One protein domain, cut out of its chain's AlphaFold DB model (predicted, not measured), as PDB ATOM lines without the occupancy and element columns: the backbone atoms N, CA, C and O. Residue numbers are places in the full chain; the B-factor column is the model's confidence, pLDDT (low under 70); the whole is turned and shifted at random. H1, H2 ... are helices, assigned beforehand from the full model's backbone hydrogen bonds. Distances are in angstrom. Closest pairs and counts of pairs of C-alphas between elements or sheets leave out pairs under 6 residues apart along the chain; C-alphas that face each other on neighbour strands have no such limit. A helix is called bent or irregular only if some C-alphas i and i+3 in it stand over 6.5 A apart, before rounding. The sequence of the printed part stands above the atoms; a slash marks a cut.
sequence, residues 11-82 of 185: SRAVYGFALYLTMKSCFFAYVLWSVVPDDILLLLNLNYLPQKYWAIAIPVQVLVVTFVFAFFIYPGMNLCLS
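Overview. This is residues 11 to 82 of the 185 residues of a protein of Xenopsylla cheopis (oriental rat flea) (UniProt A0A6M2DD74). Two long helices, H1 and the bent H3, make an open V, with short H2 and its loop beyond the corner. The printed part has 72 residues with three named helices, H1, H2, H3 in order, all helix. It is extended, radius of gyration of the C-alphas 18.3 A, spanning 59 by 35 by 16 A.

Along the chain. H1, residues 11 to 35, begins at C-alpha 11 (58.419, -56.110, 24.218) and measures 36.6 A. H2 is residues 38 to 43. H3, residues 54 to 81, was assigned as one helix by its hydrogen bonds but is bent, C-alphas 71 to 74 spanning 6.6 A; its arms are H3a, residues 54 to 71, 25.2 A, and H3b, residues 74 to 81, ending at C-alpha 81 (78.713, -32.845, 38.555).

Arrangement. H1 and H3a are close but not clearly touching, closest C-alphas Ser 34 and Ala 55, 6.0 A, opposite ways at a steep tilt of 46 degrees. H3a and H3b stand at a shallow tilt of 34 degrees, only just short of steep. H2 is apart from H1, H3a and H3b. O i to N i+4 pairs are within hydrogen-bond range throughout H1, H2 and H3b, and 13 of 14 in H3a.

Size, cuts and confidence. The farthest C-alphas, Leu 43 and Ser 82, are 59.0 A apart. The printed part has no cut, no link is long, and no printed residue is under 70.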
ATOM      1  N   SER A  11      58.620 -57.357  24.969       82.19
ATOM      2  CA  SER A  11      58.419 -56.110  24.218       82.19
ATOM      3  C   SER A  11      59.731 -55.354  23.981       82.19
ATOM      4  O   SER A  11      60.006 -54.938  22.857       82.19
ATOM      5  N   ARG A  12      60.591 -55.233  25.001       84.00
ATOM      6  CA  ARG A  12      61.900 -54.568  24.883       84.00
ATOM      7  C   ARG A  12      62.854 -55.321  23.950       84.00
ATOM      8  O   ARG A  12      63.613 -54.682  23.223       84.00
ATOM      9  N   ALA A  13      62.783 -56.653  23.925       86.44
ATOM     10  CA  ALA A  13      63.557 -57.478  22.999       86.44
ATOM     11  C   ALA A  13      63.144 -57.263  21.527       86.44
ATOM     12  O   ALA A  13      64.017 -57.152  20.666       86.44
ATOM     13  N   VAL A  14      61.841 -57.127  21.240       91.75
ATOM     14  CA  VAL A  14      61.334 -56.873  19.875       91.75
ATOM     15  C   VAL A  14      61.870 -55.555  19.306       91.75
ATOM     16  O   VAL A  14      62.343 -55.544  18.169       91.75
ATOM     17  N   TYR A  15      61.886 -54.466  20.085       90.44
ATOM     18  CA  TYR A  15      62.468 -53.193  19.630       90.44
ATOM     19  C   TYR A  15      63.969 -53.310  19.323       90.44
ATOM     20  O   TYR A  15      64.425 -52.803  18.299       90.44
ATOM     21  N   GLY A  16      64.732 -54.015  20.166       91.06
ATOM     22  CA  GLY A  16      66.158 -54.263  19.927       91.06
ATOM     23  C   GLY A  16      66.415 -55.080  18.656       91.06
ATOM     24  O   GLY A  16      67.300 -54.742  17.872       91.06
ATOM     25  N   PHE A  17      65.601 -56.109  18.407       92.94
ATOM     26  CA  PHE A  17      65.684 -56.932  17.199       92.94
ATOM     27  C   PHE A  17      65.310 -56.150  15.926       92.94
ATOM     28  O   PHE A  17      66.033 -56.214  14.932       92.94
ATOM     29  N   ALA A  18      64.237 -55.354  15.967       95.19
ATOM     30  CA  ALA A  18      63.824 -54.500  14.852       95.19
ATOM     31  C   ALA A  18      64.878 -53.424  14.520       95.19
ATOM     32  O   ALA A  18      65.177 -53.190  13.344       95.19
ATOM     33  N   LEU A  19      65.496 -52.822  15.544       94.62
ATOM     34  CA  LEU A  19      66.600 -51.876  15.371       94.62
ATOM     35  C   LEU A  19      67.843 -52.561  14.785       94.62
ATOM     36  O   LEU A  19      68.446 -52.020  13.863       94.62
ATOM     37  N   TYR A  20      68.196 -53.762  15.256       94.94
ATOM     38  CA  TYR A  20      69.306 -54.548  14.703       94.94
ATOM     39  C   TYR A  20      69.103 -54.872  13.216       94.94
ATOM     40  O   TYR A  20      70.012 -54.641  12.417       94.94
ATOM     41  N   LEU A  21      67.913 -55.340  12.820       96.94
ATOM     42  CA  LEU A  21      67.602 -55.600  11.410       96.94
ATOM     43  C   LEU A  21      67.680 -54.324  10.560       96.94
ATOM     44  O   LEU A  21      68.300 -54.350   9.498       96.94
ATOM     45  N   THR A  22      67.120 -53.214  11.049       96.88
ATOM     46  CA  THR A  22      67.143 -51.911  10.357       96.88
ATOM     47  C   THR A  22      68.563 -51.368  10.200       96.88
ATOM     48  O   THR A  22      68.967 -50.995   9.104       96.88
ATOM     49  N   MET A  23      69.370 -51.368  11.264       96.00
ATOM     50  CA  MET A  23      70.765 -50.919  11.188       96.00
ATOM     51  C   MET A  23      71.594 -51.811  10.258       96.00
ATOM     52  O   MET A  23      72.411 -51.307   9.488       96.00
ATOM     53  N   LYS A  24      71.351 -53.128  10.267       95.81
ATOM     54  CA  LYS A  24      72.042 -54.077   9.387       95.81
ATOM     55  C   LYS A  24      71.661 -53.881   7.915       95.81
ATOM     56  O   LYS A  24      72.555 -53.906   7.073       95.81
ATOM     57  N   SER A  25      70.388 -53.645   7.587       96.88
ATOM     58  CA  SER A  25      69.969 -53.363   6.203       96.88
ATOM     59  C   SER A  25      70.461 -51.996   5.714       96.88
ATOM     60  O   SER A  25      70.997 -51.919   4.608       96.88
ATOM     61  N   CYS A  26      70.392 -50.949   6.545       95.00
ATOM     62  CA  CYS A  26      70.979 -49.642   6.241       95.00
ATOM     63  C   CYS A  26      72.495 -49.729   6.001       95.00
ATOM     64  O   CYS A  26      72.992 -49.127   5.051       95.00
ATOM     65  N   PHE A  27      73.227 -50.516   6.798       93.56
ATOM     66  CA  PHE A  27      74.662 -50.737   6.594       93.56
ATOM     67  C   PHE A  27      74.964 -51.431   5.257       93.56
ATOM     68  O   PHE A  27      75.844 -50.982   4.526       93.56
ATOM     69  N   PHE A  28      74.212 -52.474   4.880       95.69
ATOM     70  CA  PHE A  28      74.386 -53.112   3.568       95.69
ATOM     71  C   PHE A  28      74.063 -52.168   2.404       95.69
ATOM     72  O   PHE A  28      74.820 -52.139   1.435       95.69
ATOM     73  N   ALA A  29      73.002 -51.361   2.503       91.94
ATOM     74  CA  ALA A  29      72.675 -50.357   1.489       91.94
ATOM     75  C   ALA A  29      73.780 -49.289   1.354       91.94
ATOM     76  O   ALA A  29      74.159 -48.929   0.240       91.94
ATOM     77  N   TYR A  30      74.340 -48.835   2.480       91.31
ATOM     78  CA  TYR A  30      75.449 -47.879   2.524       91.31
ATOM     79  C   TYR A  30      76.732 -48.438   1.892       91.31
ATOM     80  O   TYR A  30      77.336 -47.779   1.046       91.31
ATOM     81  N   VAL A  31      77.133 -49.664   2.248       91.44
ATOM     82  CA  VAL A  31      78.321 -50.318   1.672       91.44
ATOM     83  C   VAL A  31      78.132 -50.581   0.178       91.44
ATOM     84  O   VAL A  31      79.041 -50.304  -0.600       91.44
ATOM     85  N   LEU A  32      76.950 -51.041  -0.248       91.31
ATOM     86  CA  LEU A  32      76.639 -51.246  -1.665       91.31
ATOM     87  C   LEU A  32      76.767 -49.937  -2.459       91.31
ATOM     88  O   LEU A  32      77.472 -49.899  -3.466       91.31
ATOM     89  N   TRP A  33      76.161 -48.847  -1.976       89.06
ATOM     90  CA  TRP A  33      76.306 -47.524  -2.588       89.06
ATOM     91  C   TRP A  33      77.759 -47.019  -2.593       89.06
ATOM     92  O   TRP A  33      78.186 -46.397  -3.567       89.06
ATOM     93  N   SER A  34      78.532 -47.292  -1.538       89.56
ATOM     94  CA  SER A  34      79.933 -46.872  -1.440       89.56
ATOM     95  C   SER A  34      80.867 -47.623  -2.395       89.56
ATOM     96  O   SER A  34      81.898 -47.064  -2.762       89.56
ATOM     97  N   VAL A  35      80.554 -48.872  -2.758       89.56
ATOM     98  CA  VAL A  35      81.427 -49.739  -3.577       89.56
ATOM     99  C   VAL A  35      81.074 -49.694  -5.066       89.56
ATOM    100  O   VAL A  35      81.966 -49.808  -5.904       89.56
ATOM    101  N   VAL A  36      79.798 -49.515  -5.426       89.25
ATOM    102  CA  VAL A  36      79.381 -49.415  -6.837       89.25
ATOM    103  C   VAL A  36      79.921 -48.110  -7.457       89.25
ATOM    104  O   VAL A  36      79.685 -47.048  -6.877       89.25
ATOM    105  N   PRO A  37      80.620 -48.139  -8.610       86.56
ATOM    106  CA  PRO A  37      81.125 -46.936  -9.278       86.56
ATOM    107  C   PRO A  37      79.998 -46.076  -9.867       86.56
ATOM    108  O   PRO A  37      78.909 -46.571 -10.175       86.56
ATOM    109  N   ASP A  38      80.263 -44.782 -10.036       83.81
ATOM    110  CA  ASP A  38      79.253 -43.796 -10.437       83.81
ATOM    111  C   ASP A  38      78.676 -44.034 -11.841       83.81
ATOM    112  O   ASP A  38      77.487 -43.794 -12.042       83.81
ATOM    113  N   ASP A  39      79.438 -44.614 -12.773       83.75
ATOM    114  CA  ASP A  39      78.951 -44.967 -14.120       83.75
ATOM    115  C   ASP A  39      77.752 -45.934 -14.076       83.75
ATOM    116  O   ASP A  39      76.797 -45.812 -14.845       83.75
ATOM    117  N   ILE A  40      77.771 -46.882 -13.130       85.19
ATOM    118  CA  ILE A  40      76.695 -47.863 -12.934       85.19
ATOM    119  C   ILE A  40      75.488 -47.209 -12.245       85.19
ATOM    120  O   ILE A  40      74.346 -47.546 -12.557       85.19
ATOM    121  N   LEU A  41      75.713 -46.243 -11.346       85.38
ATOM    122  CA  LEU A  41      74.630 -45.463 -10.736       85.38
ATOM    123  C   LEU A  41      73.944 -44.548 -11.761       85.38
ATOM    124  O   LEU A  41      72.717 -44.447 -11.757       85.38
ATOM    125  N   LEU A  42      74.710 -43.948 -12.674       84.12
ATOM    126  CA  LEU A  42      74.190 -43.122 -13.764       84.12
ATOM    127  C   LEU A  42      73.380 -43.960 -14.764       84.12
ATOM    128  O   LEU A  42      72.288 -43.549 -15.155       84.12
ATOM    129  N   LEU A  43      73.836 -45.175 -15.095       86.69
ATOM    130  CA  LEU A  43      73.066 -46.142 -15.893       86.69
ATOM    131  C   LEU A  43      71.745 -46.567 -15.213       86.69
ATOM    132  O   LEU A  43      70.760 -46.851 -15.890       86.69
ATOM    133  N   LEU A  44      71.706 -46.566 -13.877       85.50
ATOM    134  CA  LEU A  44      70.502 -46.782 -13.061       85.50
ATOM    135  C   LEU A  44      69.644 -45.507 -12.870       85.50
ATOM    136  O   LEU A  44      68.672 -45.543 -12.117       85.50
ATOM    137  N   ASN A  45      69.970 -44.394 -13.544       85.56
ATOM    138  CA  ASN A  45      69.345 -43.067 -13.404       85.56
ATOM    139  C   ASN A  45      69.427 -42.445 -11.986       85.56
ATOM    140  O   ASN A  45      68.662 -41.537 -11.650       85.56
ATOM    141  N   LEU A  46      70.369 -42.878 -11.142       82.19
ATOM    142  CA  LEU A  46      70.510 -42.448  -9.742       82.19
ATOM    143  C   LEU A  46      71.380 -41.181  -9.570       82.19
ATOM    144  O   LEU A  46      72.208 -41.087  -8.663       82.19
ATOM    145  N   ASN A  47      71.163 -40.171 -10.418       76.88
ATOM    146  CA  ASN A  47      72.009 -38.967 -10.533       76.88
ATOM    147  C   ASN A  47      71.940 -37.971  -9.350       76.88
ATOM    148  O   ASN A  47      72.591 -36.932  -9.393       76.88
ATOM    149  N   TYR A  48      71.145 -38.244  -8.312       81.06
ATOM    150  CA  TYR A  48      70.902 -37.333  -7.179       81.06
ATOM    151  C   TYR A  48      71.591 -37.758  -5.868       81.06
ATOM    152  O   TYR A  48      71.353 -37.162  -4.816       81.06
ATOM    153  N   LEU A  49      72.421 -38.804  -5.899       83.00
ATOM    154  CA  LEU A  49      73.181 -39.261  -4.734       83.00
ATOM    155  C   LEU A  49      74.356 -38.310  -4.414       83.00
ATOM    156  O   LEU A  49      74.907 -37.676  -5.314       83.00
ATOM    157  N   PRO A  50      74.764 -38.193  -3.136       83.81
ATOM    158  CA  PRO A  50      75.869 -37.323  -2.743       83.81
ATOM    159  C   PRO A  50      77.220 -37.839  -3.269       83.81
ATOM    160  O   PRO A  50      77.393 -39.031  -3.510       83.81
ATOM    161  N   GLN A  51      78.216 -36.952  -3.387       85.88
ATOM    162  CA  GLN A  51      79.582 -37.322  -3.796       85.88
ATOM    163  C   GLN A  51      80.182 -38.450  -2.928       85.88
ATOM    164  O   GLN A  51      80.054 -38.433  -1.698       85.88
ATOM    165  N   LYS A  52      80.920 -39.382  -3.550       87.19
ATOM    166  CA  LYS A  52      81.537 -40.553  -2.885       87.19
ATOM    167  C   LYS A  52      82.427 -40.209  -1.690       87.19
ATOM    168  O   LYS A  52      82.514 -40.999  -0.756       87.19
ATOM    169  N   TYR A  53      83.024 -39.016  -1.662       88.69
ATOM    170  CA  TYR A  53      83.773 -38.498  -0.511       88.69
ATOM    171  C   TYR A  53      82.998 -38.604   0.820       88.69
ATOM    172  O   TYR A  53      83.587 -38.919   1.857       88.69
ATOM    173  N   TRP A  54      81.669 -38.430   0.804       89.25
ATOM    174  CA  TRP A  54      80.844 -38.566   2.009       89.25
ATOM    175  C   TRP A  54      80.860 -39.982   2.604       89.25
ATOM    176  O   TRP A  54      80.714 -40.110   3.818       89.25
ATOM    177  N   ALA A  55      81.131 -41.021   1.806       91.06
ATOM    178  CA  ALA A  55      81.268 -42.394   2.295       91.06
ATOM    179  C   ALA A  55      82.468 -42.584   3.251       91.06
ATOM    180  O   ALA A  55      82.469 -43.504   4.072       91.06
ATOM    181  N   ILE A  56      83.464 -41.694   3.174       91.12
ATOM    182  CA  ILE A  56      84.630 -41.647   4.069       91.12
ATOM    183  C   ILE A  56      84.442 -40.553   5.130       91.12
ATOM    184  O   ILE A  56      84.726 -40.774   6.307       91.12
ATOM    185  N   ALA A  57      83.911 -39.386   4.750       93.06
ATOM    186  CA  ALA A  57      83.723 -38.274   5.679       93.06
ATOM    187  C   ALA A  57      82.742 -38.602   6.819       93.06
ATOM    188  O   ALA A  57      83.016 -38.245   7.964       93.06
ATOM    189  N   ILE A  58      81.635 -39.308   6.547       92.50
ATOM    190  CA  ILE A  58      80.642 -39.681   7.569       92.50
ATOM    191  C   ILE A  58      81.260 -40.540   8.694       92.50
ATOM    192  O   ILE A  58      81.198 -40.104   9.846       92.50
ATOM    193  N   PRO A  59      81.889 -41.708   8.433       92.56
ATOM    194  CA  PRO A  59      82.465 -42.525   9.501       92.56
ATOM    195  C   PRO A  59      83.614 -41.820  10.230       92.56
ATOM    196  O   PRO A  59      83.707 -41.943  11.450       92.56
ATOM    197  N   VAL A  60      84.442 -41.026   9.538       95.62
ATOM    198  CA  VAL A  60      85.501 -40.232  10.189       95.62
ATOM    199  C   VAL A  60      84.906 -39.196  11.150       95.62
ATOM    200  O   VAL A  60      85.352 -39.108  12.291       95.62
ATOM    201  N   GLN A  61      83.866 -38.458  10.747       94.31
ATOM    202  CA  GLN A  61      83.203 -37.485  11.623       94.31
ATOM    203  C   GLN A  61      82.509 -38.157  12.815       94.31
ATOM    204  O   GLN A  61      82.637 -37.678  13.941       94.31
ATOM    205  N   VAL A  62      81.842 -39.301  12.612       95.62
ATOM    206  CA  VAL A  62      81.247 -40.079  13.715       95.62
ATOM    207  C   VAL A  62      82.320 -40.533  14.709       95.62
ATOM    208  O   VAL A  62      82.113 -40.398  15.916       95.62
ATOM    209  N   LEU A  63      83.480 -41.004  14.239       96.25
ATOM    210  CA  LEU A  63      84.596 -41.391  15.109       96.25
ATOM    211  C   LEU A  63      85.169 -40.193  15.881       96.25
ATOM    212  O   LEU A  63      85.356 -40.298  17.093       96.25
ATOM    213  N   VAL A  64      85.393 -39.050  15.223       97.31
ATOM    214  CA  VAL A  64      85.908 -37.825  15.866       97.31
ATOM    215  C   VAL A  64      84.938 -37.297  16.925       97.31
ATOM    216  O   VAL A  64      85.351 -37.055  18.059       97.31
ATOM    217  N   VAL A  65      83.644 -37.177  16.607       97.06
ATOM    218  CA  VAL A  65      82.618 -36.731  17.566       97.06
ATOM    219  C   VAL A  65      82.504 -37.707  18.739       97.06
ATOM    220  O   VAL A  65      82.467 -37.271  19.890       97.06
ATOM    221  N   THR A  66      82.522 -39.019  18.480       96.62
ATOM    222  CA  THR A  66      82.483 -40.046  19.538       96.62
ATOM    223  C   THR A  66      83.715 -39.972  20.441       96.62
ATOM    224  O   THR A  66      83.579 -40.046  21.661       96.62
ATOM    225  N   PHE A  67      84.908 -39.773  19.874       97.06
ATOM    226  CA  PHE A  67      86.156 -39.629  20.626       97.06
ATOM    227  C   PHE A  67      86.146 -38.370  21.506       97.06
ATOM    228  O   PHE A  67      86.394 -38.455  22.710       97.06
ATOM    229  N   VAL A  68      85.786 -37.212  20.941       97.44
ATOM    230  CA  VAL A  68      85.672 -35.952  21.696       97.44
ATOM    231  C   VAL A  68      84.638 -36.080  22.820       97.44
ATOM    232  O   VAL A  68      84.897 -35.664  23.953       97.44
ATOM    233  N   PHE A  69      83.495 -36.716  22.547       96.25
ATOM    234  CA  PHE A  69      82.470 -36.943  23.560       96.25
ATOM    235  C   PHE A  69      82.949 -37.875  24.683       96.25
ATOM    236  O   PHE A  69      82.804 -37.537  25.855       96.25
ATOM    237  N   ALA A  70      83.555 -39.016  24.346       95.75
ATOM    238  CA  ALA A  70      83.959 -40.034  25.315       95.75
ATOM    239  C   ALA A  70      85.153 -39.622  26.195       95.75
ATOM    240  O   ALA A  70      85.174 -39.973  27.373       95.75
ATOM    241  N   PHE A  71      86.129 -38.885  25.649       94.44
ATOM    242  CA  PHE A  71      87.367 -38.539  26.365       94.44
ATOM    243  C   PHE A  71      87.380 -37.137  26.985       94.44
ATOM    244  O   PHE A  71      88.074 -36.938  27.979       94.44
ATOM    245  N   PHE A  72      86.614 -36.177  26.454       94.62
ATOM    246  CA  PHE A  72      86.618 -34.795  26.956       94.62
ATOM    247  C   PHE A  72      85.271 -34.401  27.564       94.62
ATOM    248  O   PHE A  72      85.221 -33.996  28.725       94.62
ATOM    249  N   ILE A  73      84.172 -34.549  26.815       95.69
ATOM    250  CA  ILE A  73      82.858 -34.054  27.259       95.69
ATOM    251  C   ILE A  73      82.325 -34.886  28.428       95.69
ATOM    252  O   ILE A  73      81.982 -34.322  29.463       95.69
ATOM    253  N   TYR A  74      82.284 -36.214  28.309       93.69
ATOM    254  CA  TYR A  74      81.720 -37.080  29.346       93.69
ATOM    255  C   TYR A  74      82.526 -37.041  30.665       93.69
ATOM    256  O   TYR A  74      81.912 -36.818  31.712       93.69
ATOM    257  N   PRO A  75      83.875 -37.137  30.676       92.25
ATOM    258  CA  PRO A  75      84.657 -36.944  31.897       92.25
ATOM    259  C   PRO A  75      84.535 -35.518  32.448       92.25
ATOM    260  O   PRO A  75      84.361 -35.359  33.653       92.25
ATOM    261  N   GLY A  76      84.541 -34.492  31.589       92.69
ATOM    262  CA  GLY A  76      84.341 -33.097  31.993       92.69
ATOM    263  C   GLY A  76      82.985 -32.857  32.665       92.69
ATOM    264  O   GLY A  76      82.922 -32.221  33.712       92.69
ATOM    265  N   MET A  77      81.903 -33.427  32.129       93.50
ATOM    266  CA  MET A  77      80.574 -33.374  32.747       93.50
ATOM    267  C   MET A  77      80.541 -34.098  34.097       93.50
ATOM    268  O   MET A  77      80.013 -33.546  35.059       93.50
ATOM    269  N   ASN A  78      81.139 -35.289  34.199       90.31
ATOM    270  CA  ASN A  78      81.218 -36.025  35.465       90.31
ATOM    271  C   ASN A  78      82.018 -35.253  36.529       90.31
ATOM    272  O   ASN A  78      81.623 -35.234  37.693       90.31
ATOM    273  N   LEU A  79      83.097 -34.571  36.133       86.69
ATOM    274  CA  LEU A  79      83.880 -33.690  37.004       86.69
ATOM    275  C   LEU A  79      83.074 -32.461  37.456       86.69
ATOM    276  O   LEU A  79      83.083 -32.141  38.640       86.69
ATOM    277  N   CYS A  80      82.325 -31.816  36.558       87.88
ATOM    278  CA  CYS A  80      81.460 -30.676  36.893       87.88
ATOM    279  C   CYS A  80      80.241 -31.048  37.759       87.88
ATOM    280  O   CYS A  80      79.693 -30.181  38.438       87.88
ATOM    281  N   LEU A  81      79.796 -32.308  37.720       88.56
ATOM    282  CA  LEU A  81      78.713 -32.845  38.555       88.56
ATOM    283  C   LEU A  81      79.207 -33.428  39.891       88.56
ATOM    284  O   LEU A  81      78.393 -33.703  40.773       88.56
ATOM    285  N   SER A  82      80.516 -33.634  40.044       82.69
ATOM    286  CA  SER A  82      81.123 -34.128  41.283       82.69
ATOM    287  C   SER A  82      81.308 -32.996  42.305       82.69
ATOM    288  O   SER A  82      81.464 -31.835  41.917       82.69
TER     289      SER A  82